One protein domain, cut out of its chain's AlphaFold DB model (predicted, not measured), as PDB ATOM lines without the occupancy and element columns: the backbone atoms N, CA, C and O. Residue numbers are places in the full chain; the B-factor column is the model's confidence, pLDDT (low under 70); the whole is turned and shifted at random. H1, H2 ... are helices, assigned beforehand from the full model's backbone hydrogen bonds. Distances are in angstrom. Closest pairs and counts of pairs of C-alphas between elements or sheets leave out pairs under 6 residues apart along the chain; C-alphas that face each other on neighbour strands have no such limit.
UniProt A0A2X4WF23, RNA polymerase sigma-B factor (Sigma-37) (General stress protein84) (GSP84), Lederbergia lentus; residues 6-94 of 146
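AT A GLANCE: This is residues 6 to 94 of the 146 residues of the protein "RNA polymerase sigma-B factor (Sigma-37) (General stress protein84) (GSP84)" of Lederbergia lentus (UniProt A0A2X4WF23). One very long straight helix, H5, makes the long axis, with a small head of four shorter helices at its beginning, and its residues 66 to 92 stick out from that head as a free arm. In the head, H4 and the first part of H5 form a helical hairpin, H1 packs crosswise on the last residues of H4, H3 sits at the other end of H4, and short H2 lies in the arch of chain between H1 and H3. The printed part has 89 residues with five named helices, in the order H1 to H5, and no named strand; the class is all helix. The whole is extended, with a radius of gyration of the C-alphas of 21.8 A, and spans 74 by 24 by 17 A, the free arm making much of the length.

HOW THE PARTS SIT: H5, residues 48 to 92, touches H4, residues 33 to 44, with residues 50 to 58 alone. The closest C-alphas of this hairpin are those of Ala 42 and Asn 50, 5.0 A apart, and the two helices run opposite ways at a steep tilt of 37 degrees, only just steep. H3, residues 24 to 30, only just touches H5, with 3 pairs of C-alphas within 8 A, the closest being those of Phe 29 and His 61 at 6.8 A; they run opposite ways at a steep tilt of 44 degrees. H3 and H4 touch only at the corner, and only just, with 3 pairs of C-alphas within 8 A; the closest are those of Met 30 and Phe 36, 5.1 A apart, and the lines are about perpendicular at 80 degrees. H1, residues 6 to 16, touches H4 at residues 40 to 44 alone; the closest C-alphas are those of Val 10 and Val 43, 6.4 A apart, and the lines are about perpendicular at 83 degrees. H2, residues 18 to 21, is close to H3 but not clearly touching, the closest C-alphas being those of Leu 21 and Lys 27 at 6.0 A. H1 and H3 are apart, and so are H1 and H5. In H1, H3, H4 and H5 every O i to N i+4 pair is within hydrogen-bond range; H2 is too short for such a pair, and its 1 O i to N i+3 pair is within range.

IN THESE COORDINATES: H5 measures 64.7 A from C-alpha 48 at (-21.442, 29.180, 31.809) to C-alpha 92 at (-43.228, 59.260, -21.208). H4 measures 16.3 A and H1 15.7 A, with C-alpha 6 of H1 at (-2.467, 28.460, 29.582). H3 has 7 residues and H2 has 4.

THE WHOLE: The two C-alphas farthest apart are those of Asn 6 and Gln 94, 74.0 A. Residues 66 to 94, of which 66 to 92 belong to H5, stand free, as do residues 15 to 20, of which 18 to 20 belong to H2. The body without these stretches spans 31 by 24 by 16 A. The four links between the helices are tight, and the printed part has no cut. The mean pLDDT of the printed part is 93.1, and residue 94 alone is under 70.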
ATOM      1  N   ASN A   6      -1.271  27.804  30.089       75.12
ATOM      2  CA  ASN A   6      -2.467  28.460  29.582       75.12
ATOM      3  C   ASN A   6      -2.395  28.760  28.078       75.12
ATOM      4  O   ASN A   6      -3.363  28.504  27.367       75.12
ATOM      5  N   ASP A   7      -1.257  29.228  27.569       78.06
ATOM      6  CA  ASP A   7      -1.110  29.542  26.144       78.06
ATOM      7  C   ASP A   7      -1.116  28.266  25.284       78.06
ATOM      8  O   ASP A   7      -1.670  28.267  24.187       78.06
ATOM      9  N   CYS A   8      -0.619  27.145  25.822       82.12
ATOM     10  CA  CYS A   8      -0.675  25.836  25.160       82.12
ATOM     11  C   CYS A   8      -2.121  25.332  24.972       82.12
ATOM     12  O   CYS A   8      -2.492  24.902  23.884       82.12
ATOM     13  N   LYS A   9      -2.979  25.469  25.996       87.38
ATOM     14  CA  LYS A   9      -4.405  25.095  25.900       87.38
ATOM     15  C   LYS A   9      -5.175  25.945  24.893       87.38
ATOM     16  O   LYS A   9      -6.080  25.454  24.223       87.38
ATOM     17  N   VAL A  10      -4.850  27.232  24.826       88.56
ATOM     18  CA  VAL A  10      -5.497  28.170  23.905       88.56
ATOM     19  C   VAL A  10      -5.088  27.861  22.467       88.56
ATOM     20  O   VAL A  10      -5.956  27.813  21.598       88.56
ATOM     21  N   ALA A  11      -3.804  27.584  22.226       89.19
ATOM     22  CA  ALA A  11      -3.315  27.150  20.920       89.19
ATOM     23  C   ALA A  11      -3.986  25.840  20.470       89.19
ATOM     24  O   ALA A  11      -4.576  25.802  19.394       89.19
ATOM     25  N   GLU A  12      -4.021  24.820  21.336       91.50
ATOM     26  CA  GLU A  12      -4.665  23.531  21.042       91.50
ATOM     27  C   GLU A  12      -6.151  23.695  20.682       91.50
ATOM     28  O   GLU A  12      -6.659  23.047  19.762       91.50
ATOM     29  N   PHE A  13      -6.860  24.594  21.374       90.88
ATOM     30  CA  PHE A  13      -8.252  24.897  21.057       90.88
ATOM     31  C   PHE A  13      -8.408  25.457  19.639       90.88
ATOM     32  O   PHE A  13      -9.309  25.030  18.915       90.88
ATOM     33  N   PHE A  14      -7.559  26.402  19.234       89.94
ATOM     34  CA  PHE A  14      -7.645  26.999  17.903       89.94
ATOM     35  C   PHE A  14      -7.197  26.036  16.803       89.94
ATOM     36  O   PHE A  14      -7.871  25.965  15.778       89.94
ATOM     37  N   ASP A  15      -6.159  25.233  17.040       91.00
ATOM     38  CA  ASP A  15      -5.692  24.220  16.087       91.00
ATOM     39  C   ASP A  15      -6.778  23.173  15.814       91.00
ATOM     40  O   ASP A  15      -7.086  22.861  14.658       91.00
ATOM     41  N   LYS A  16      -7.447  22.703  16.875       92.88
ATOM     42  CA  LYS A  16      -8.564  21.753  16.775       92.88
ATOM     43  C   LYS A  16      -9.777  22.323  16.033       92.88
ATOM     44  O   LYS A  16     -10.563  21.563  15.475       92.88
ATOM     45  N   ASN A  17      -9.957  23.644  16.043       90.81
ATOM     46  CA  ASN A  17     -11.099  24.329  15.433       90.81
ATOM     47  C   ASN A  17     -10.714  25.141  14.186       90.81
ATOM     48  O   ASN A  17     -11.471  26.023  13.777       90.81
ATOM     49  N   SER A  18      -9.566  24.846  13.576       88.75
ATOM     50  CA  SER A  18      -8.999  25.602  12.453       88.75
ATOM     51  C   SER A  18      -9.958  25.742  11.263       88.75
ATOM     52  O   SER A  18     -10.110  26.840  10.732       88.75
ATOM     53  N   GLU A  19     -10.708  24.695  10.915       89.56
ATOM     54  CA  GLU A  19     -11.728  24.747   9.852       89.56
ATOM     55  C   GLU A  19     -12.828  25.785  10.130       89.56
ATOM     56  O   GLU A  19     -13.263  26.508   9.234       89.56
ATOM     57  N   ASN A  20     -13.261  25.922  11.387       86.94
ATOM     58  CA  ASN A  20     -14.267  26.916  11.762       86.94
ATOM     59  C   ASN A  20     -13.693  28.337  11.731       86.94
ATOM     60  O   ASN A  20     -14.412  29.293  11.427       86.94
ATOM     61  N   LEU A  21     -12.394  28.488  12.010       87.62
ATOM     62  CA  LEU A  21     -11.704  29.770  11.902       87.62
ATOM     63  C   LEU A  21     -11.596  30.248  10.457       87.62
ATOM     64  O   LEU A  21     -11.434  31.446  10.265       87.62
ATOM     65  N   GLU A  22     -11.752  29.382   9.450       90.06
ATOM     66  CA  GLU A  22     -11.788  29.797   8.043       90.06
ATOM     67  C   GLU A  22     -13.027  30.627   7.683       90.06
ATOM     68  O   GLU A  22     -13.009  31.392   6.715       90.06
ATOM     69  N   ASN A  23     -14.085  30.573   8.496       93.62
ATOM     70  CA  ASN A  23     -15.283  31.366   8.264       93.62
ATOM     71  C   ASN A  23     -14.981  32.880   8.371       93.62
ATOM     72  O   ASN A  23     -14.589  33.350   9.443       93.62
ATOM     73  N   PRO A  24     -15.258  33.694   7.330       93.50
ATOM     74  CA  PRO A  24     -14.962  35.130   7.337       93.50
ATOM     75  C   PRO A  24     -15.615  35.907   8.488       93.50
ATOM     76  O   PRO A  24     -15.051  36.879   8.991       93.50
ATOM     77  N   ILE A  25     -16.804  35.483   8.932       94.38
ATOM     78  CA  ILE A  25     -17.501  36.106  10.062       94.38
ATOM     79  C   ILE A  25     -16.719  35.846  11.347       94.38
ATOM     80  O   ILE A  25     -16.502  36.781  12.118       94.38
ATOM     81  N   ILE A  26     -16.261  34.609  11.549       93.75
ATOM     82  CA  ILE A  26     -15.457  34.220  12.710       93.75
ATOM     83  C   ILE A  26     -14.098  34.924  12.657       93.75
ATOM     84  O   ILE A  26     -13.729  35.551  13.646       93.75
ATOM     85  N   LYS A  27     -13.417  34.961  11.499       93.56
ATOM     86  CA  LYS A  27     -12.180  35.748  11.313       93.56
ATOM     87  C   LYS A  27     -12.374  37.201  11.729       93.56
ATOM     88  O   LYS A  27     -11.636  37.699  12.570       93.56
ATOM     89  N   SER A  28     -13.417  37.853  11.208       94.56
ATOM     90  CA  SER A  28     -13.710  39.252  11.543       94.56
ATOM     91  C   SER A  28     -14.042  39.464  13.023       94.56
ATOM     92  O   SER A  28     -13.791  40.539  13.558       94.56
ATOM     93  N   PHE A  29     -14.623  38.456  13.685       96.19
ATOM     94  CA  PHE A  29     -14.896  38.508  15.116       96.19
ATOM     95  C   PHE A  29     -13.593  38.437  15.914       96.19
ATOM     96  O   PHE A  29     -13.387  39.277  16.786       96.19
ATOM     97  N   MET A  30     -12.699  37.507  15.559       93.75
ATOM     98  CA  MET A  30     -11.394  37.318  16.205       93.75
ATOM     99  C   MET A  30     -10.395  38.447  15.919       93.75
ATOM    100  O   MET A  30      -9.433  38.605  16.662       93.75
ATOM    101  N   SER A  31     -10.614  39.260  14.877       92.94
ATOM    102  CA  SER A  31      -9.781  40.439  14.598       92.94
ATOM    103  C   SER A  31      -9.896  41.544  15.661       92.94
ATOM    104  O   SER A  31      -8.989  42.367  15.770       92.94
ATOM    105  N   ASP A  32     -10.983  41.601  16.442       93.62
ATOM    106  CA  ASP A  32     -11.085  42.530  17.579       93.62
ATOM    107  C   ASP A  32     -10.423  41.898  18.807       93.62
ATOM    108  O   ASP A  32     -10.875  40.870  19.319       93.62
ATOM    109  N   LYS A  33      -9.387  42.566  19.325       94.06
ATOM    110  CA  LYS A  33      -8.650  42.132  20.516       94.06
ATOM    111  C   LYS A  33      -9.579  41.793  21.686       94.06
ATOM    112  O   LYS A  33      -9.356  40.806  22.370       94.06
ATOM    113  N   ARG A  34     -10.648  42.563  21.914       94.69
ATOM    114  CA  ARG A  34     -11.569  42.329  23.042       94.69
ATOM    115  C   ARG A  34     -12.364  41.043  22.874       94.69
ATOM    116  O   ARG A  34     -12.601  40.345  23.852       94.69
ATOM    117  N   HIS A  35     -12.791  40.739  21.652       95.19
ATOM    118  CA  HIS A  35     -13.488  39.488  21.364       95.19
ATOM    119  C   HIS A  35     -12.547  38.296  21.514       95.19
ATOM    120  O   HIS A  35     -12.937  37.288  22.097       95.19
ATOM    121  N   PHE A  36     -11.302  38.438  21.054       94.12
ATOM    122  CA  PHE A  36     -10.281  37.414  21.232       94.12
ATOM    123  C   PHE A  36     -10.013  37.123  22.716       94.12
ATOM    124  O   PHE A  36     -10.019  35.962  23.115       94.12
ATOM    125  N   GLU A  37      -9.874  38.156  23.555       94.44
ATOM    126  CA  GLU A  37      -9.695  37.974  25.004       94.44
ATOM    127  C   GLU A  37     -10.892  37.270  25.664       94.44
ATOM    128  O   GLU A  37     -10.691  36.396  26.503       94.44
ATOM    129  N   LEU A  38     -12.133  37.572  25.257       95.19
ATOM    130  CA  LEU A  38     -13.317  36.858  25.764       95.19
ATOM    131  C   LEU A  38     -13.263  35.360  25.435       95.19
ATOM    132  O   LEU A  38     -13.618  34.523  26.264       95.19
ATOM    133  N   VAL A  39     -12.817  35.019  24.225       94.12
ATOM    134  CA  VAL A  39     -12.670  33.625  23.794       94.12
ATOM    135  C   VAL A  39     -11.537  32.954  24.566       94.12
ATOM    136  O   VAL A  39     -11.731  31.853  25.074       94.12
ATOM    137  N   LYS A  40     -10.394  33.632  24.735       93.62
ATOM    138  CA  LYS A  40      -9.280  33.150  25.562       93.62
ATOM    139  C   LYS A  40      -9.745  32.855  26.990       93.62
ATOM    140  O   LYS A  40      -9.491  31.768  27.504       93.62
ATOM    141  N   GLU A  41     -10.485  33.775  27.606       94.00
ATOM    142  CA  GLU A  41     -11.055  33.620  28.949       94.00
ATOM    143  C   GLU A  41     -12.013  32.418  29.028       94.00
ATOM    144  O   GLU A  41     -11.927  31.621  29.961       94.00
ATOM    145  N   ALA A  42     -12.879  32.230  28.028       94.56
ATOM    146  CA  ALA A  42     -13.806  31.099  27.975       94.56
ATOM    147  C   ALA A  42     -13.114  29.744  27.739       94.56
ATOM    148  O   ALA A  42     -13.604  28.722  28.221       94.56
ATOM    149  N   VAL A  43     -11.982  29.720  27.030       93.44
ATOM    150  CA  VAL A  43     -11.167  28.510  26.826       93.44
ATOM    151  C   VAL A  43     -10.401  28.146  28.098       93.44
ATOM    152  O   VAL A  43     -10.360  26.977  28.484       93.44
ATOM    153  N   LEU A  44      -9.818  29.137  28.777       92.69
ATOM    154  CA  LEU A  44      -9.067  28.927  30.017       92.69
ATOM    155  C   LEU A  44      -9.982  28.588  31.199       92.69
ATOM    156  O   LEU A  44      -9.650  27.725  32.013       92.69
ATOM    157  N   MET A  45     -11.140  29.245  31.279       92.94
ATOM    158  CA  MET A  45     -12.134  29.086  32.337       92.94
ATOM    159  C   MET A  45     -13.524  28.868  31.720       92.94
ATOM    160  O   MET A  45     -14.303  29.821  31.604       92.94
ATOM    161  N   PRO A  46     -13.868  27.619  31.347       91.12
ATOM    162  CA  PRO A  46     -15.111  27.286  30.653       91.12
ATOM    163  C   PRO A  46     -16.323  27.277  31.597       91.12
ATOM    164  O   PRO A  46     -16.991  26.260  31.782       91.12
ATOM    165  N   THR A  47     -16.625  28.426  32.197       95.94
ATOM    166  CA  THR A  47     -17.833  28.654  32.992       95.94
ATOM    167  C   THR A  47     -19.011  29.016  32.084       95.94
ATOM    168  O   THR A  47     -18.826  29.534  30.980       95.94
ATOM    169  N   ASN A  48     -20.241  28.782  32.553       95.19
ATOM    170  CA  ASN A  48     -21.442  29.180  31.809       95.19
ATOM    171  C   ASN A  48     -21.469  30.693  31.544       95.19
ATOM    172  O   ASN A  48     -21.791  31.110  30.436       95.19
ATOM    173  N   SER A  49     -21.037  31.500  32.519       95.88
ATOM    174  CA  SER A  49     -20.961  32.957  32.375       95.88
ATOM    175  C   SER A  49     -19.975  33.387  31.280       95.88
ATOM    176  O   SER A  49     -20.306  34.233  30.452       95.88
ATOM    177  N   ASN A  50     -18.788  32.774  31.209       94.06
ATOM    178  CA  ASN A  50     -17.796  33.125  30.187       94.06
ATOM    179  C   ASN A  50     -18.246  32.727  28.779       94.06
ATOM    180  O   ASN A  50     -18.070  33.501  27.838       94.06
ATOM    181  N   LYS A  51     -18.897  31.566  28.636       94.56
ATOM    182  CA  LYS A  51     -19.512  31.152  27.365       94.56
ATOM    183  C   LYS A  51     -20.601  32.130  26.927       94.56
ATOM    184  O   LYS A  51     -20.589  32.593  25.791       94.56
ATOM    185  N   GLU A  52     -21.479  32.524  27.847       97.19
ATOM    186  CA  GLU A  52     -22.551  33.478  27.559       97.19
ATOM    187  C   GLU A  52     -22.007  34.858  27.150       97.19
ATOM    188  O   GLU A  52     -22.536  35.499  26.239       97.19
ATOM    189  N   ARG A  53     -20.908  35.312  27.767       96.81
ATOM    190  CA  ARG A  53     -20.227  36.560  27.380       96.81
ATOM    191  C   ARG A  53     -19.717  36.506  25.939       96.81
ATOM    192  O   ARG A  53     -19.929  37.468  25.196       96.81
ATOM    193  N   VAL A  54     -19.092  35.398  25.534       96.75
ATOM    194  CA  VAL A  54     -18.647  35.184  24.147       96.75
ATOM    195  C   VAL A  54     -19.844  35.169  23.197       96.75
ATOM    196  O   VAL A  54     -19.841  35.905  22.210       96.75
ATOM    197  N   ASP A  55     -20.897  34.417  23.521       96.81
ATOM    198  CA  ASP A  55     -22.098  34.308  22.687       96.81
ATOM    199  C   ASP A  55     -22.792  35.658  22.491       96.81
ATOM    200  O   ASP A  55     -23.186  36.016  21.378       96.81
ATOM    201  N   ASN A  56     -22.926  36.447  23.556       97.56
ATOM    202  CA  ASN A  56     -23.540  37.769  23.494       97.56
ATOM    203  C   ASN A  56     -22.697  38.747  22.666       97.56
ATOM    204  O   ASN A  56     -23.244  39.495  21.844       97.56
ATOM    205  N   ALA A  57     -21.371  38.713  22.817       97.31
ATOM    206  CA  ALA A  57     -20.463  39.498  21.986       97.31
ATOM    207  C   ALA A  57     -20.565  39.090  20.506       97.31
ATOM    208  O   ALA A  57     -20.715  39.951  19.631       97.31
ATOM    209  N   PHE A  58     -20.578  37.786  20.223       97.06
ATOM    210  CA  PHE A  58     -20.693  37.255  18.869       97.06
ATOM    211  C   PHE A  58     -22.030  37.619  18.219       97.06
ATOM    212  O   PHE A  58     -22.055  38.108  17.088       97.06
ATOM    213  N   LYS A  59     -23.150  37.491  18.946       97.50
ATOM    214  CA  LYS A  59     -24.480  37.924  18.480       97.50
ATOM    215  C   LYS A  59     -24.481  39.400  18.095       97.50
ATOM    216  O   LYS A  59     -24.998  39.752  17.030       97.50
ATOM    217  N   LYS A  60     -23.889  40.271  18.917       96.88
ATOM    218  CA  LYS A  60     -23.790  41.713  18.633       96.88
ATOM    219  C   LYS A  60     -22.959  41.991  17.378       96.88
ATOM    220  O   LYS A  60     -23.398  42.759  16.518       96.88
ATOM    221  N   HIS A  61     -21.803  41.344  17.245       96.94
ATOM    222  CA  HIS A  61     -20.928  41.466  16.075       96.94
ATOM    223  C   HIS A  61     -21.615  40.997  14.788       96.94
ATOM    224  O   HIS A  61     -21.713  41.741  13.811       96.94
ATOM    225  N   TYR A  62     -22.192  39.799  14.817       96.69
ATOM    226  CA  TYR A  62     -22.906  39.222  13.684       96.69
ATOM    227  C   TYR A  62     -24.121  40.061  13.270       96.69
ATOM    228  O   TYR A  62     -24.371  40.272  12.081       96.69
ATOM    229  N   THR A  63     -24.847  40.614  14.246       96.88
ATOM    230  CA  THR A  63     -25.978  41.516  13.991       96.88
ATOM    231  C   THR A  63     -25.523  42.791  13.289       96.88
ATOM    232  O   THR A  63     -26.197  43.249  12.367       96.88
ATOM    233  N   LYS A  64     -24.371  43.357  13.672       96.31
ATOM    234  CA  LYS A  64     -23.791  44.525  12.993       96.31
ATOM    235  C   LYS A  64     -23.491  44.215  11.525       96.31
ATOM    236  O   LYS A  64     -23.934  44.960  10.656       96.31
ATOM    237  N   ILE A  65     -22.831  43.090  11.248       96.00
ATOM    238  CA  ILE A  65     -22.531  42.647   9.876       96.00
ATOM    239  C   ILE A  65     -23.819  42.472   9.063       96.00
ATOM    240  O   ILE A  65     -23.932  42.994   7.953       96.00
ATOM    241  N   LYS A  66     -24.821  41.785   9.627       96.06
ATOM    242  CA  LYS A  66     -26.128  41.598   8.981       96.06
ATOM    243  C   LYS A  66     -26.804  42.922   8.643       96.06
ATOM    244  O   LYS A  66     -27.300  43.071   7.530       96.06
ATOM    245  N   LYS A  67     -26.797  43.881   9.573       97.50
ATOM    246  CA  LYS A  67     -27.368  45.217   9.359       97.50
ATOM    247  C   LYS A  67     -26.660  45.950   8.225       97.50
ATOM    248  O   LYS A  67     -27.331  46.456   7.333       97.50
ATOM    249  N   THR A  68     -25.327  45.953   8.208       96.69
ATOM    250  CA  THR A  68     -24.554  46.585   7.129       96.69
ATOM    251  C   THR A  68     -24.858  45.952   5.772       96.69
ATOM    252  O   THR A  68     -25.117  46.676   4.810       96.69
ATOM    253  N   LYS A  69     -24.900  44.614   5.693       96.50
ATOM    254  CA  LYS A  69     -25.272  43.900   4.463       96.50
ATOM    255  C   LYS A  69     -26.676  44.289   4.001       96.50
ATOM    256  O   LYS A  69     -26.856  44.629   2.838       96.50
ATOM    257  N   TYR A  70     -27.643  44.277   4.917       97.94
ATOM    258  CA  TYR A  70     -29.032  44.618   4.620       97.94
ATOM    259  C   TYR A  70     -29.172  46.039   4.067       97.94
ATOM    260  O   TYR A  70     -29.758  46.220   3.005       97.94
ATOM    261  N   VAL A  71     -28.587  47.035   4.740       98.19
ATOM    262  CA  VAL A  71     -28.646  48.437   4.296       98.19
ATOM    263  C   VAL A  71     -27.968  48.610   2.937       98.19
ATOM    264  O   VAL A  71     -28.512  49.285   2.070       98.19
ATOM    265  N   SER A  72     -26.830  47.952   2.710       97.94
ATOM    266  CA  SER A  72     -26.129  48.012   1.420       97.94
ATOM    267  C   SER A  72     -26.985  47.445   0.283       97.94
ATOM    268  O   SER A  72     -27.113  48.066  -0.769       97.94
ATOM    269  N   SER A  73     -27.624  46.291   0.507       97.88
ATOM    270  CA  SER A  73     -28.557  45.707  -0.460       97.88
ATOM    271  C   SER A  73     -29.773  46.604  -0.696       97.88
ATOM    272  O   SER A  73     -30.185  46.774  -1.840       97.88
ATOM    273  N   LEU A  74     -30.320  47.210   0.358       98.12
ATOM    274  CA  LEU A  74     -31.456  48.121   0.247       98.12
ATOM    275  C   LEU A  74     -31.118  49.343  -0.619       98.12
ATOM    276  O   LEU A  74     -31.878  49.665  -1.528       98.12
ATOM    277  N   ILE A  75     -29.963  49.975  -0.386       98.00
ATOM    278  CA  ILE A  75     -29.485  51.111  -1.188       98.00
ATOM    279  C   ILE A  75     -29.316  50.706  -2.658       98.00
ATOM    280  O   ILE A  75     -29.747  51.439  -3.548       98.00
ATOM    281  N   TYR A  76     -28.729  49.535  -2.920       98.00
ATOM    282  CA  TYR A  76     -28.536  49.022  -4.279       98.00
ATOM    283  C   TYR A  76     -29.862  48.869  -5.036       98.00
ATOM    284  O   TYR A  76     -30.019  49.422  -6.125       98.00
ATOM    285  N   PHE A  77     -30.840  48.172  -4.448       97.81
ATOM    286  CA  PHE A  77     -32.138  47.968  -5.096       97.81
ATOM    287  C   PHE A  77     -32.918  49.274  -5.252       97.81
ATOM    288  O   PHE A  77     -33.477  49.526  -6.317       97.81
ATOM    289  N   PHE A  78     -32.881  50.143  -4.241       97.88
ATOM    290  CA  PHE A  78     -33.518  51.453  -4.321       97.88
ATOM    291  C   PHE A  78     -32.941  52.310  -5.456       97.88
ATOM    292  O   PHE A  78     -33.696  52.938  -6.194       97.88
ATOM    293  N   SER A  79     -31.618  52.292  -5.642       97.69
ATOM    294  CA  SER A  79     -30.951  53.032  -6.722       97.69
ATOM    295  C   SER A  79     -31.387  52.529  -8.102       97.69
ATOM    296  O   SER A  79     -31.696  53.324  -8.987       97.69
ATOM    297  N   ILE A  80     -31.500  51.207  -8.272       97.31
ATOM    298  CA  ILE A  80     -32.008  50.600  -9.510       97.31
ATOM    299  C   ILE A  80     -33.444  51.044  -9.796       97.31
ATOM    300  O   ILE A  80     -33.776  51.388 -10.932       97.31
ATOM    301  N   ASP A  81     -34.312  51.007  -8.790       97.12
ATOM    302  CA  ASP A  81     -35.721  51.345  -8.970       97.12
ATOM    303  C   ASP A  81     -35.919  52.841  -9.219       97.12
ATOM    304  O   ASP A  81     -36.753  53.225 -10.046       97.12
ATOM    305  N   PHE A  82     -35.102  53.682  -8.586       97.00
ATOM    306  CA  PHE A  82     -35.038  55.108  -8.869       97.00
ATOM    307  C   PHE A  82     -34.659  55.371 -10.333       97.00
ATOM    308  O   PHE A  82     -35.393  56.066 -11.039       97.00
ATOM    309  N   ASP A  83     -33.586  54.749 -10.826       96.75
ATOM    310  CA  ASP A  83     -33.150  54.889 -12.217       96.75
ATOM    311  C   ASP A  83     -34.214  54.409 -13.206       96.75
ATOM    312  O   ASP A  83     -34.498  55.081 -14.202       96.75
ATOM    313  N   LYS A  84     -34.853  53.265 -12.936       95.62
ATOM    314  CA  LYS A  84     -35.964  52.759 -13.757       95.62
ATOM    315  C   LYS A  84     -37.123  53.749 -13.796       95.62
ATOM    316  O   LYS A  84     -37.663  54.008 -14.874       95.62
ATOM    317  N   LYS A  85     -37.506  54.303 -12.642       94.69
ATOM    318  CA  LYS A  85     -38.574  55.302 -12.543       94.69
ATOM    319  C   LYS A  85     -38.221  56.551 -13.347       94.69
ATOM    320  O   LYS A  85     -39.051  57.005 -14.130       94.69
ATOM    321  N   ASN A  86     -36.994  57.050 -13.213       93.12
ATOM    322  CA  ASN A  86     -36.531  58.234 -13.928       93.12
ATOM    323  C   ASN A  86     -36.510  58.005 -15.449       93.12
ATOM    324  O   ASN A  86     -37.055  58.796 -16.212       93.12
ATOM    325  N   ARG A  87     -35.985  56.861 -15.907       92.25
ATOM    326  CA  ARG A  87     -36.011  56.479 -17.332       92.25
ATOM    327  C   ARG A  87     -37.433  56.368 -17.876       92.25
ATOM    328  O   ARG A  87     -37.693  56.819 -18.987       92.25
ATOM    329  N   LYS A  88     -38.353  55.773 -17.110       91.62
ATOM    330  CA  LYS A  88     -39.767  55.672 -17.499       91.62
ATOM    331  C   LYS A  88     -40.399  57.056 -17.637       91.62
ATOM    332  O   LYS A  88     -41.078  57.291 -18.632       91.62
ATOM    333  N   LEU A  89     -40.150  57.949 -16.679       88.00
ATOM    334  CA  LEU A  89     -40.655  59.319 -16.706       88.00
ATOM    335  C   LEU A  89     -40.122  60.069 -17.929       88.00
ATOM    336  O   LEU A  89     -40.915  60.546 -18.729       88.00
ATOM    337  N   ASN A  90     -38.806  60.047 -18.146       86.19
ATOM    338  CA  ASN A  90     -38.162  60.691 -19.293       86.19
ATOM    339  C   ASN A  90     -38.648  60.138 -20.638       86.19
ATOM    340  O   ASN A  90     -38.722  60.873 -21.616       86.19
ATOM    341  N   LYS A  91     -38.990  58.845 -20.708       84.69
ATOM    342  CA  LYS A  91     -39.574  58.238 -21.912       84.69
ATOM    343  C   LYS A  91     -41.022  58.679 -22.150       84.69
ATOM    344  O   LYS A  91     -41.414  58.819 -23.301       84.69
ATOM    345  N   GLN A  92     -41.822  58.844 -21.096       81.25
ATOM    346  CA  GLN A  92     -43.228  59.260 -21.208       81.25
ATOM    347  C   GLN A  92     -43.376  60.768 -21.421       81.25
ATOM    348  O   GLN A  92     -44.235  61.204 -22.175       81.25
ATOM    349  N   GLN A  93     -42.530  61.552 -20.760       75.94
ATOM    350  CA  GLN A  93     -42.522  63.008 -20.772       75.94
ATOM    351  C   GLN A  93     -41.274  63.498 -21.502       75.94
ATOM    352  O   GLN A  93     -40.467  64.250 -20.959       75.94
ATOM    353  N   GLN A  94     -41.077  63.025 -22.735       67.75
ATOM    354  CA  GLN A  94     -40.023  63.580 -23.572       67.75
ATOM    355  C   GLN A  94     -40.339  65.064 -23.792       67.75
ATOM    356  O   GLN A  94     -41.369  65.406 -24.371       67.75
TER     357      GLN A  94